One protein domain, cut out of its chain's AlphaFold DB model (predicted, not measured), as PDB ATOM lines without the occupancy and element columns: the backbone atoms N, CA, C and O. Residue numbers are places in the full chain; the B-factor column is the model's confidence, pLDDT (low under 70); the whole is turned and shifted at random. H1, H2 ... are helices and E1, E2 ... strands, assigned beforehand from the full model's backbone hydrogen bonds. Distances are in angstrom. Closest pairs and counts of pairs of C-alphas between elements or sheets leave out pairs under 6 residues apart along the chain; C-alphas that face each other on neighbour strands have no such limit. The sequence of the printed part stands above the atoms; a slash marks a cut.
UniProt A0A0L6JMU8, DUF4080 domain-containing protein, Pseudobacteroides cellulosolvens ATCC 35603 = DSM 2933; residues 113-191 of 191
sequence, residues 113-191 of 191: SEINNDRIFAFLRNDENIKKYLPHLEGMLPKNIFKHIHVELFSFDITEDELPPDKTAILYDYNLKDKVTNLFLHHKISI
ATOM      1  N   SER A 113      30.493 -25.244 -24.573       61.81
ATOM      2  CA  SER A 113      29.779 -23.993 -24.912       61.81
ATOM      3  C   SER A 113      28.271 -24.007 -24.615       61.81
ATOM      4  O   SER A 113      27.498 -23.376 -25.330       61.81
ATOM      5  N   GLU A 114      27.812 -24.734 -23.597       64.06
ATOM      6  CA  GLU A 114      26.370 -24.957 -23.365       64.06
ATOM      7  C   GLU A 114      25.611 -23.772 -22.732       64.06
ATOM      8  O   GLU A 114      24.414 -23.885 -22.457       64.06
ATOM      9  N   ILE A 115      26.258 -22.624 -22.498       75.06
ATOM     10  CA  ILE A 115      25.547 -21.445 -21.993       75.06
ATOM     11  C   ILE A 115      24.755 -20.782 -23.118       75.06
ATOM     12  O   ILE A 115      25.305 -20.337 -24.124       75.06
ATOM     13  N   ASN A 116      23.435 -20.733 -22.956       81.88
ATOM     14  CA  ASN A 116      22.551 -20.082 -23.911       81.88
ATOM     15  C   ASN A 116      22.223 -18.646 -23.481       81.88
ATOM     16  O   ASN A 116      22.318 -18.270 -22.308       81.88
ATOM     17  N   ASN A 117      21.781 -17.846 -24.449       86.00
ATOM     18  CA  ASN A 117      21.394 -16.460 -24.200       86.00
ATOM     19  C   ASN A 117      20.256 -16.353 -23.175       86.00
ATOM     20  O   ASN A 117      20.230 -15.389 -22.419       86.00
ATOM     21  N   ASP A 118      19.344 -17.327 -23.106       87.50
ATOM     22  CA  ASP A 118      18.221 -17.298 -22.160       87.50
ATOM     23  C   ASP A 118      18.688 -17.324 -20.704       87.50
ATOM     24  O   ASP A 118      18.192 -16.541 -19.894       87.50
ATOM     25  N   ARG A 119      19.678 -18.164 -20.375       87.94
ATOM     26  CA  ARG A 119      20.297 -18.186 -19.044       87.94
ATOM     27  C   ARG A 119      20.973 -16.858 -18.737       87.94
ATOM     28  O   ARG A 119      20.727 -16.296 -17.673       87.94
ATOM     29  N   ILE A 120      21.739 -16.310 -19.684       89.00
ATOM     30  CA  ILE A 120      22.397 -15.005 -19.511       89.00
ATOM     31  C   ILE A 120      21.348 -13.910 -19.276       89.00
ATOM     32  O   ILE A 120      21.466 -13.124 -18.341       89.00
ATOM     33  N   PHE A 121      20.266 -13.879 -20.056       90.56
ATOM     34  CA  PHE A 121      19.187 -12.915 -19.854       90.56
ATOM     35  C   PHE A 121      18.433 -13.126 -18.540       90.56
ATOM     36  O   PHE A 121      17.996 -12.140 -17.952       90.56
ATOM     37  N   ALA A 122      18.277 -14.363 -18.063       91.31
ATOM     38  CA  ALA A 122      17.717 -14.632 -16.741       91.31
ATOM     39  C   ALA A 122      18.624 -14.069 -15.635       91.31
ATOM     40  O   ALA A 122      18.130 -13.394 -14.734       91.31
ATOM     41  N   PHE A 123      19.943 -14.249 -15.758       91.38
ATOM     42  CA  PHE A 123      20.930 -13.663 -14.852       91.38
ATOM     43  C   PHE A 123      20.872 -12.128 -14.849       91.38
ATOM     44  O   PHE A 123      20.861 -11.527 -13.776       91.38
ATOM     45  N   LEU A 124      20.762 -11.500 -16.026       90.56
ATOM     46  CA  LEU A 124      20.709 -10.039 -16.185       90.56
ATOM     47  C   LEU A 124      19.394  -9.388 -15.736       90.56
ATOM     48  O   LEU A 124      19.353  -8.176 -15.551       90.56
ATOM     49  N   ARG A 125      18.303 -10.152 -15.607       91.06
ATOM     50  CA  ARG A 125      17.018  -9.644 -15.087       91.06
ATOM     51  C   ARG A 125      16.994  -9.532 -13.565       91.06
ATOM     52  O   ARG A 125      16.052  -8.959 -13.031       91.06
ATOM     53  N   ASN A 126      17.971 -10.120 -12.881       91.56
ATOM     54  CA  ASN A 126      18.089 -10.005 -11.440       91.56
ATOM     55  C   ASN A 126      18.900  -8.748 -11.090       91.56
ATOM     56  O   ASN A 126      20.114  -8.709 -11.294       91.56
ATOM     57  N   ASP A 127      18.231  -7.744 -10.524       89.19
ATOM     58  CA  ASP A 127      18.857  -6.477 -10.135       89.19
ATOM     59  C   ASP A 127      19.990  -6.657  -9.111       89.19
ATOM     60  O   ASP A 127      20.953  -5.892  -9.126       89.19
ATOM     61  N   GLU A 128      19.932  -7.679  -8.248       91.69
ATOM     62  CA  GLU A 128      21.019  -7.974  -7.303       91.69
ATOM     63  C   GLU A 128      22.292  -8.421  -8.029       91.69
ATOM     64  O   GLU A 128      23.392  -8.012  -7.652       91.69
ATOM     65  N   ASN A 129      22.155  -9.201  -9.108       91.31
ATOM     66  CA  ASN A 129      23.294  -9.604  -9.934       91.31
ATOM     67  C   ASN A 129      23.922  -8.391 -10.624       91.31
ATOM     68  O   ASN A 129      25.146  -8.262 -10.637       91.31
ATOM     69  N   ILE A 130      23.101  -7.481 -11.157       91.06
ATOM     70  CA  ILE A 130      23.601  -6.254 -11.790       91.06
ATOM     71  C   ILE A 130      24.319  -5.378 -10.763       91.06
ATOM     72  O   ILE A 130      25.459  -4.995 -10.993       91.06
ATOM     73  N   LYS A 131      23.722  -5.138  -9.591       91.06
ATOM     74  CA  LYS A 131      24.355  -4.355  -8.515       91.06
ATOM     75  C   LYS A 131      25.680  -4.949  -8.050       91.06
ATOM     76  O   LYS A 131      26.614  -4.210  -7.756       91.06
ATOM     77  N   LYS A 132      25.763  -6.279  -7.977       91.81
ATOM     78  CA  LYS A 132      26.956  -6.981  -7.501       91.81
ATOM     79  C   LYS A 132      28.084  -7.007  -8.534       91.81
ATOM     80  O   LYS A 132      29.230  -6.777  -8.166       91.81
ATOM     81  N   TYR A 133      27.772  -7.324  -9.791       90.44
ATOM     82  CA  TYR A 133      28.781  -7.627 -10.814       90.44
ATOM     83  C   TYR A 133      28.944  -6.531 -11.874       90.44
ATOM     84  O   TYR A 133      30.008  -6.414 -12.468       90.44
ATOM     85  N   LEU A 134      27.906  -5.733 -12.130       91.38
ATOM     86  CA  LEU A 134      27.873  -4.705 -13.177       91.38
ATOM     87  C   LEU A 134      27.252  -3.387 -12.657       91.38
ATOM     88  O   LEU A 134      26.344  -2.849 -13.298       91.38
ATOM     89  N   PRO A 135      27.710  -2.828 -11.516       92.25
ATOM     90  CA  PRO A 135      27.041  -1.692 -10.869       92.25
ATOM     91  C   PRO A 135      26.958  -0.444 -11.761       92.25
ATOM     92  O   PRO A 135      26.000   0.317 -11.692       92.25
ATOM     93  N   HIS A 136      27.932  -0.246 -12.652       91.31
ATOM     94  CA  HIS A 136      27.953   0.882 -13.589       91.31
ATOM     95  C   HIS A 136      26.922   0.767 -14.733       91.31
ATOM     96  O   HIS A 136      26.739   1.727 -15.481       91.31
ATOM     97  N   LEU A 137      26.253  -0.385 -14.879       89.56
ATOM     98  CA  LEU A 137      25.187  -0.630 -15.860       89.56
ATOM     99  C   LEU A 137      23.797  -0.708 -15.211       89.56
ATOM    100  O   LEU A 137      22.826  -1.090 -15.871       89.56
ATOM    101  N   GLU A 138      23.682  -0.356 -13.928       90.31
ATOM    102  CA  GLU A 138      22.406  -0.342 -13.217       90.31
ATOM    103  C   GLU A 138      21.377   0.557 -13.928       90.31
ATOM    104  O   GLU A 138      21.688   1.639 -14.430       90.31
ATOM    105  N   GLY A 139      20.132   0.079 -14.017       86.50
ATOM    106  CA  GLY A 139      19.041   0.775 -14.703       86.50
ATOM    107  C   GLY A 139      19.018   0.612 -16.230       86.50
ATOM    108  O   GLY A 139      18.071   1.069 -16.873       86.50
ATOM    109  N   MET A 140      20.004  -0.061 -16.836       90.56
ATOM    110  CA  MET A 140      19.962  -0.398 -18.261       90.56
ATOM    111  C   MET A 140      19.098  -1.634 -18.539       90.56
ATOM    112  O   MET A 140      19.026  -2.575 -17.755       90.56
ATOM    113  N   LEU A 141      18.478  -1.676 -19.722       91.69
ATOM    114  CA  LEU A 141      17.768  -2.872 -20.177       91.69
ATOM    115  C   LEU A 141      18.753  -4.038 -20.396       91.69
ATOM    116  O   LEU A 141      19.789  -3.820 -21.033       91.69
ATOM    117  N   PRO A 142      18.405  -5.292 -20.032       90.81
ATOM    118  CA  PRO A 142      19.277  -6.460 -20.214       90.81
ATOM    119  C   PRO A 142      19.832  -6.623 -21.635       90.81
ATOM    120  O   PRO A 142      20.978  -7.010 -21.822       90.81
ATOM    121  N   LYS A 143      19.043  -6.271 -22.660       90.56
ATOM    122  CA  LYS A 143      19.476  -6.301 -24.070       90.56
ATOM    123  C   LYS A 143      20.607  -5.324 -24.392       90.56
ATOM    124  O   LYS A 143      21.368  -5.583 -25.317       90.56
ATOM    125  N   ASN A 144      20.677  -4.198 -23.689       90.56
ATOM    126  CA  ASN A 144      21.763  -3.241 -23.852       90.56
ATOM    127  C   ASN A 144      22.996  -3.730 -23.098       90.56
ATOM    128  O   ASN A 144      24.059  -3.774 -23.703       90.56
ATOM    129  N   ILE A 145      22.832  -4.207 -21.858       90.62
ATOM    130  CA  ILE A 145      23.918  -4.799 -21.059       90.62
ATOM    131  C   ILE A 145      24.608  -5.932 -21.830       90.62
ATOM    132  O   ILE A 145      25.826  -5.930 -21.965       90.62
ATOM    133  N   PHE A 146      23.826  -6.832 -22.433       90.38
ATOM    134  CA  PHE A 146      24.319  -7.980 -23.202       90.38
ATOM    135  C   PHE A 146      25.280  -7.622 -24.352       90.38
ATOM    136  O   PHE A 146      26.063  -8.460 -24.774       90.38
ATOM    137  N   LYS A 147      25.253  -6.386 -24.873       89.38
ATOM    138  CA  LYS A 147      26.179  -5.947 -25.935       89.38
ATOM    139  C   LYS A 147      27.592  -5.663 -25.431       89.38
ATOM    140  O   LYS A 147      28.512  -5.601 -26.240       89.38
ATOM    141  N   HIS A 148      27.737  -5.438 -24.130       88.88
ATOM    142  CA  HIS A 148      28.984  -5.022 -23.495       88.88
ATOM    143  C   HIS A 148      29.626  -6.127 -22.664       88.88
ATOM    144  O   HIS A 148      30.736  -5.949 -22.171       88.88
ATOM    145  N   ILE A 149      28.938  -7.256 -22.507       91.19
ATOM    146  CA  ILE A 149      29.410  -8.369 -21.701       91.19
ATOM    147  C   ILE A 149      29.570  -9.625 -22.546       91.19
ATOM    148  O   ILE A 149      28.921  -9.792 -23.579       91.19
ATOM    149  N   HIS A 150      30.390 -10.541 -22.056       91.00
ATOM    150  CA  HIS A 150      30.476 -11.900 -22.572       91.00
ATOM    151  C   HIS A 150      30.448 -12.880 -21.408       91.00
ATOM    152  O   HIS A 150      31.022 -12.601 -20.362       91.00
ATOM    153  N   VAL A 151      29.778 -14.018 -21.567       89.88
ATOM    154  CA  VAL A 151      29.802 -15.083 -20.560       89.88
ATOM    155  C   VAL A 151      30.356 -16.340 -21.205       89.88
ATOM    156  O   VAL A 151      29.818 -16.809 -22.207       89.88
ATOM    157  N   GLU A 152      31.413 -16.890 -20.618       89.50
ATOM    158  CA  GLU A 152      32.050 -18.119 -21.087       89.50
ATOM    159  C   GLU A 152      32.059 -19.168 -19.971       89.50
ATOM    160  O   GLU A 152      32.278 -18.850 -18.799       89.50
ATOM    161  N   LEU A 153      31.818 -20.425 -20.349       86.94
ATOM    162  CA  LEU A 153      31.957 -21.572 -19.458       86.94
ATOM    163  C   LEU A 153      33.338 -22.204 -19.618       86.94
ATOM    164  O   LEU A 153      33.847 -22.375 -20.732       86.94
ATOM    165  N   PHE A 154      33.902 -22.612 -18.490       84.44
ATOM    166  CA  PHE A 154      35.168 -23.323 -18.422       84.44
ATOM    167  C   PHE A 154      34.992 -24.680 -17.751       84.44
ATOM    168  O   PHE A 154      34.171 -24.849 -16.845       84.44
ATOM    169  N   SER A 155      35.757 -25.661 -18.228       76.69
ATOM    170  CA  SER A 155      35.657 -27.062 -17.788       76.69
ATOM    171  C   SER A 155      36.246 -27.334 -16.399       76.69
ATOM    172  O   SER A 155      36.054 -28.419 -15.861       76.69
ATOM    173  N   PHE A 156      36.991 -26.384 -15.843       72.94
ATOM    174  CA  PHE A 156      37.551 -26.424 -14.496       72.94
ATOM    175  C   PHE A 156      37.634 -24.994 -13.955       72.94
ATOM    176  O   PHE A 156      37.464 -24.032 -14.713       72.94
ATOM    177  N   ASP A 157      37.870 -24.851 -12.654       69.69
ATOM    178  CA  ASP A 157      38.111 -23.542 -12.063       69.69
ATOM    179  C   ASP A 157      39.436 -22.978 -12.586       69.69
ATOM    180  O   ASP A 157      40.515 -23.500 -12.325       69.69
ATOM    181  N   ILE A 158      39.338 -21.937 -13.403       68.62
ATOM    182  CA  ILE A 158      40.485 -21.210 -13.957       68.62
ATOM    183  C   ILE A 158      40.913 -20.034 -13.062       68.62
ATOM    184  O   ILE A 158      41.890 -19.351 -13.368       68.62
ATOM    185  N   THR A 159      40.139 -19.747 -12.009       64.06
ATOM    186  CA  THR A 159      40.349 -18.626 -11.085       64.06
ATOM    187  C   THR A 159      41.048 -19.044  -9.794       64.06
ATOM    188  O   THR A 159      41.718 -18.204  -9.194       64.06
ATOM    189  N   GLU A 160      40.964 -20.321  -9.406       60.00
ATOM    190  CA  GLU A 160      41.634 -20.886  -8.227       60.00
ATOM    191  C   GLU A 160      42.437 -22.151  -8.585       60.00
ATOM    192  O   GLU A 160      41.994 -22.986  -9.368       60.00
ATOM    193  N   ASP A 161      43.637 -22.287  -8.007       50.25
ATOM    194  CA  ASP A 161      44.600 -23.360  -8.315       50.25
ATOM    195  C   ASP A 161      44.168 -24.760  -7.834       50.25
ATOM    196  O   ASP A 161      44.732 -25.764  -8.275       50.25
ATOM    197  N   GLU A 162      43.183 -24.858  -6.939       46.41
ATOM    198  CA  GLU A 162      42.846 -26.106  -6.253       46.41
ATOM    199  C   GLU A 162      41.361 -26.174  -5.877       46.41
ATOM    200  O   GLU A 162      41.012 -25.855  -4.750       46.41
ATOM    201  N   LEU A 163      40.481 -26.627  -6.775       41.03
ATOM    202  CA  LEU A 163      39.198 -27.263  -6.423       41.03
ATOM    203  C   LEU A 163      38.664 -28.070  -7.635       41.03
ATOM    204  O   LEU A 163      39.098 -27.834  -8.766       41.03
ATOM    205  N   PRO A 164      37.814 -29.097  -7.410       45.09
ATOM    206  CA  PRO A 164      37.424 -30.100  -8.410       45.09
ATOM    207  C   PRO A 164      36.681 -29.470  -9.604       45.09
ATOM    208  O   PRO A 164      36.315 -28.299  -9.529       45.09
ATOM    209  N   PRO A 165      36.457 -30.215 -10.711       49.44
ATOM    210  CA  PRO A 165      35.903 -29.685 -11.959       49.44
ATOM    211  C   PRO A 165      34.412 -29.343 -11.823       49.44
ATOM    212  O   PRO A 165      33.554 -29.969 -12.441       49.44
ATOM    213  N   ASP A 166      34.093 -28.340 -11.012       59.44
ATOM    214  CA  ASP A 166      32.826 -27.646 -11.093       59.44
ATOM    215  C   ASP A 166      32.959 -26.559 -12.155       59.44
ATOM    216  O   ASP A 166      33.859 -25.710 -12.151       59.44
ATOM    217  N   LYS A 167      32.061 -26.650 -13.132       70.69
ATOM    218  CA  LYS A 167      31.989 -25.740 -14.271       70.69
ATOM    219  C   LYS A 167      31.958 -24.311 -13.754       70.69
ATOM    220  O   LYS A 167      31.099 -23.958 -12.947       70.69
ATOM    221  N   THR A 168      32.865 -23.487 -14.256       79.69
ATOM    222  CA  THR A 168      32.940 -22.089 -13.848       79.69
ATOM    223  C   THR A 168      32.422 -21.206 -14.972       79.69
ATOM    224  O   THR A 168      32.890 -21.294 -16.107       79.69
ATOM    225  N   ALA A 169      31.435 -20.366 -14.657       86.31
ATOM    226  CA  ALA A 169      30.962 -19.323 -15.552       86.31
ATOM    227  C   ALA A 169      31.687 -18.019 -15.230       86.31
ATOM    228  O   ALA A 169      31.642 -17.532 -14.097       86.31
ATOM    229  N   ILE A 170      32.346 -17.458 -16.238       89.56
ATOM    230  CA  ILE A 170      33.033 -16.175 -16.133       89.56
ATOM    231  C   ILE A 170      32.266 -15.148 -16.947       89.56
ATOM    232  O   ILE A 170      32.066 -15.315 -18.149       89.56
ATOM    233  N   LEU A 171      31.849 -14.086 -16.267       90.81
ATOM    234  CA  LEU A 171      31.284 -12.885 -16.859       90.81
ATOM    235  C   LEU A 171      32.415 -11.897 -17.127       90.81
ATOM    236  O   LEU A 171      33.027 -11.418 -16.179       90.81
ATOM    237  N   TYR A 172      32.653 -11.576 -18.390       92.00
ATOM    238  CA  TYR A 172      33.541 -10.513 -18.839       92.00
ATOM    239  C   TYR A 172      32.749  -9.232 -19.069       92.00
ATOM    240  O   TYR A 172      31.700  -9.258 -19.716       92.00
ATOM    241  N   ASP A 173      33.282  -8.116 -18.591       92.50
ATOM    242  CA  ASP A 173      32.791  -6.773 -18.864       92.50
ATOM    243  C   ASP A 173      33.782  -6.030 -19.765       92.50
ATOM    244  O   ASP A 173      34.882  -5.657 -19.355       92.50
ATOM    245  N   TYR A 174      33.381  -5.800 -21.016       91.44
ATOM    246  CA  TYR A 174      34.225  -5.153 -22.015       91.44
ATOM    247  C   TYR A 174      34.202  -3.621 -21.963       91.44
ATOM    248  O   TYR A 174      34.882  -2.980 -22.769       91.44
ATOM    249  N   ASN A 175      33.480  -3.013 -21.016       88.06
ATOM    250  CA  ASN A 175      33.562  -1.571 -20.769       88.06
ATOM    251  C   ASN A 175      34.706  -1.200 -19.823       88.06
ATOM    252  O   ASN A 175      35.191  -0.067 -19.865       88.06
ATOM    253  N   LEU A 176      35.128  -2.130 -18.963       88.44
ATOM    254  CA  LEU A 176      36.091  -1.864 -17.903       88.44
ATOM    255  C   LEU A 176      37.348  -2.707 -18.088       88.44
ATOM    256  O   LEU A 176      37.301  -3.933 -18.131       88.44
ATOM    257  N   LYS A 177      38.491  -2.025 -18.149       89.81
ATOM    258  CA  LYS A 177      39.810  -2.647 -18.050       89.81
ATOM    259  C   LYS A 177      40.479  -2.256 -16.746       89.81
ATOM    260  O   LYS A 177      40.436  -1.090 -16.343       89.81
ATOM    261  N   ASP A 178      41.130  -3.223 -16.119       87.06
ATOM    262  CA  ASP A 178      42.028  -2.973 -15.007       87.06
ATOM    263  C   ASP A 178      43.225  -2.140 -15.491       87.06
ATOM    264  O   ASP A 178      43.839  -2.430 -16.518       87.06
ATOM    265  N   LYS A 179      43.545  -1.063 -14.769       83.94
ATOM    266  CA  LYS A 179      44.586  -0.109 -15.184       83.94
ATOM    267  C   LYS A 179      46.007  -0.641 -15.009       83.94
ATOM    268  O   LYS A 179      46.926  -0.069 -15.586       83.94
ATOM    269  N   VAL A 180      46.189  -1.667 -14.182       81.62
ATOM    270  CA  VAL A 180      47.488  -2.262 -13.866       81.62
ATOM    271  C   VAL A 180      47.744  -3.450 -14.784       81.62
ATOM    272  O   VAL A 180      48.792  -3.513 -15.416       81.62
ATOM    273  N   THR A 181      46.783  -4.368 -14.896       82.38
ATOM    274  CA  THR A 181      46.946  -5.602 -15.683       82.38
ATOM    275  C   THR A 181      46.513  -5.449 -17.140       82.38
ATOM    276  O   THR A 181      46.858  -6.285 -17.969       82.38
ATOM    277  N   ASN A 182      45.769  -4.387 -17.478       84.50
ATOM    278  CA  ASN A 182      45.183  -4.148 -18.805       84.50
ATOM    279  C   ASN A 182      44.204  -5.249 -19.275       84.50
ATOM    280  O   ASN A 182      43.831  -5.306 -20.456       84.50
ATOM    281  N   LEU A 183      43.761  -6.101 -18.346       88.94
ATOM    282  CA  LEU A 183      42.748  -7.127 -18.566       88.94
ATOM    283  C   LEU A 183      41.349  -6.535 -18.402       88.94
ATOM    284  O   LEU A 183      41.130  -5.637 -17.589       88.94
ATOM    285  N   PHE A 184      40.388  -7.054 -19.157       91.00
ATOM    286  CA  PHE A 184      38.979  -6.781 -18.927       91.00
ATOM    287  C   PHE A 184      38.550  -7.309 -17.563       91.00
ATOM    288  O   PHE A 184      38.953  -8.399 -17.133       91.00
ATOM    289  N   LEU A 185      37.721  -6.516 -16.887       89.56
ATOM    290  CA  LEU A 185      37.137  -6.913 -15.621       89.56
ATOM    291  C   LEU A 185      36.296  -8.168 -15.849       89.56
ATOM    292  O   LEU A 185      35.497  -8.243 -16.784       89.56
ATOM    293  N   HIS A 186      36.499  -9.165 -14.999       90.50
ATOM    294  CA  HIS A 186      35.770 -10.414 -15.082       90.50
ATOM    295  C   HIS A 186      35.402 -10.926 -13.696       90.50
ATOM    296  O   HIS A 186      36.107 -10.694 -12.713       90.50
ATOM    297  N   HIS A 187      34.283 -11.639 -13.622       87.88
ATOM    298  CA  HIS A 187      33.743 -12.159 -12.377       87.88
ATOM    299  C   HIS A 187      33.304 -13.607 -12.530       87.88
ATOM    300  O   HIS A 187      32.625 -13.965 -13.494       87.88
ATOM    301  N   LYS A 188      33.623 -14.423 -11.524       87.06
ATOM    302  CA  LYS A 188      33.011 -15.738 -11.348       87.06
ATOM    303  C   LYS A 188      31.551 -15.566 -10.930       87.06
ATOM    304  O   LYS A 188      31.249 -14.894  -9.937       87.06
ATOM    305  N   ILE A 189      30.650 -16.166 -11.699       84.19
ATOM    306  CA  ILE A 189      29.202 -16.126 -11.471       84.19
ATOM    307  C   ILE A 189      28.632 -17.544 -11.382       84.19
ATOM    308  O   ILE A 189      29.235 -18.505 -11.855       84.19
ATOM    309  N   SER A 190      27.454 -17.670 -10.774       79.88
ATOM    310  CA  SER A 190      26.694 -18.923 -10.714       79.88
ATOM    311  C   SER A 190      25.468 -18.799 -11.620       79.88
ATOM    312  O   SER A 190      24.643 -17.908 -11.404       79.88
ATOM    313  N   ILE A 191      25.377 -19.650 -12.650       73.12
ATOM    314  CA  ILE A 191      24.342 -19.628 -13.698       73.12
ATOM    315  C   ILE A 191      24.045 -21.028 -14.251       73.12
ATOM    316  O   ILE A 191      24.953 -21.885 -14.207       73.12
TER     317      ILE A 191
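AT A GLANCE: This is residues 113 to 191 of the 191 residues of the protein "DUF4080 domain-containing protein" of Pseudobacteroides cellulosolvens ATCC 35603 = DSM 2933 (UniProt A0A0L6JMU8). A small, strongly twisted sheet of three antiparallel strands has three short helices, H1, H2 and H3, gathered loosely to one side of it, and H1 and H2 only graze the sheet. The long loop of residues 155 to 167, between E1 and E2, and the helix side of the domain lie at opposite ends of the longest axis, while E2 bends sharply on its way to the turn before E3. The printed part has 79 residues, with three named helices and then three named strands along the chain, H1 H2 H3 E1 E2 E3; the class is mixed, and the sheet's order is E1, E2, E3. The whole is compact, with a radius of gyration of the C-alphas of 12.9 A, and its outline spans 37 by 33 by 20 A.

IN THESE COORDINATES: In the sheet, E2 is the longest strand, residues 168 to 177, 21.0 A from first to last C-alpha. E1, residues 149 to 154, is 16.4 A long and begins with C-alpha 149 at (29.410, -8.369, -21.701). E3, residues 184 to 189, is 15.4 A long and ends with C-alpha 189 at (29.202, -16.126, -11.471). H1, residues 117 to 124, measures 10.3 A from C-alpha 117 at (21.394, -16.460, -24.200). H2, residues 127 to 133, measures 10.0 A, and H3, residues 142 to 145, measures 5.0 A.

HOW THE PARTS SIT: E1, E2 and E3 form a meander, each strand the antiparallel neighbour of the one before, with E1 and E3 as edge strands. E1 and E2 form a hairpin, with directions at 150 degrees; N 150 and O 172 are 3.0 A apart, within hydrogen-bond range. E2 and E3 form another, at 151 degrees, with N 171 and O 187 at 2.9 A and N 185 and O 176 at 2.9 A, also within range. E2 bends by 88 degrees at residue 174. H1 only grazes the sheet with residues 117 to 123; its closest C-alphas to E1 are those of Ile 120 and Val 151, 7.5 A apart. H2 only grazes it with residues 129 to 133; its closest C-alphas to E3 are those of Tyr 133 and His 187, 6.9 A apart. H1 and H2 are close but not clearly touching, about perpendicular at 89 degrees, the closest C-alphas being those of Leu 124 and Ile 130, 6.5 A apart. H3 is not on the sheet but touches H1, with the C-alphas of Leu 124 and Pro 142 closest at 5.6 A, and is apart from H2. In H1 and H2 every O i to N i+4 pair is within hydrogen-bond range; H3 is too short for such a pair.

THE WHOLE: The two C-alphas farthest apart, those of Leu 141 and Glu 162, are 36.9 A from each other. The printed part has no cut, and residue 191 is the chain's last. The link from E1 to E2, 13 residues, is long. The mean pLDDT of the printed part is 83.0; residues 113 to 114 and 157 to 166 are under 70.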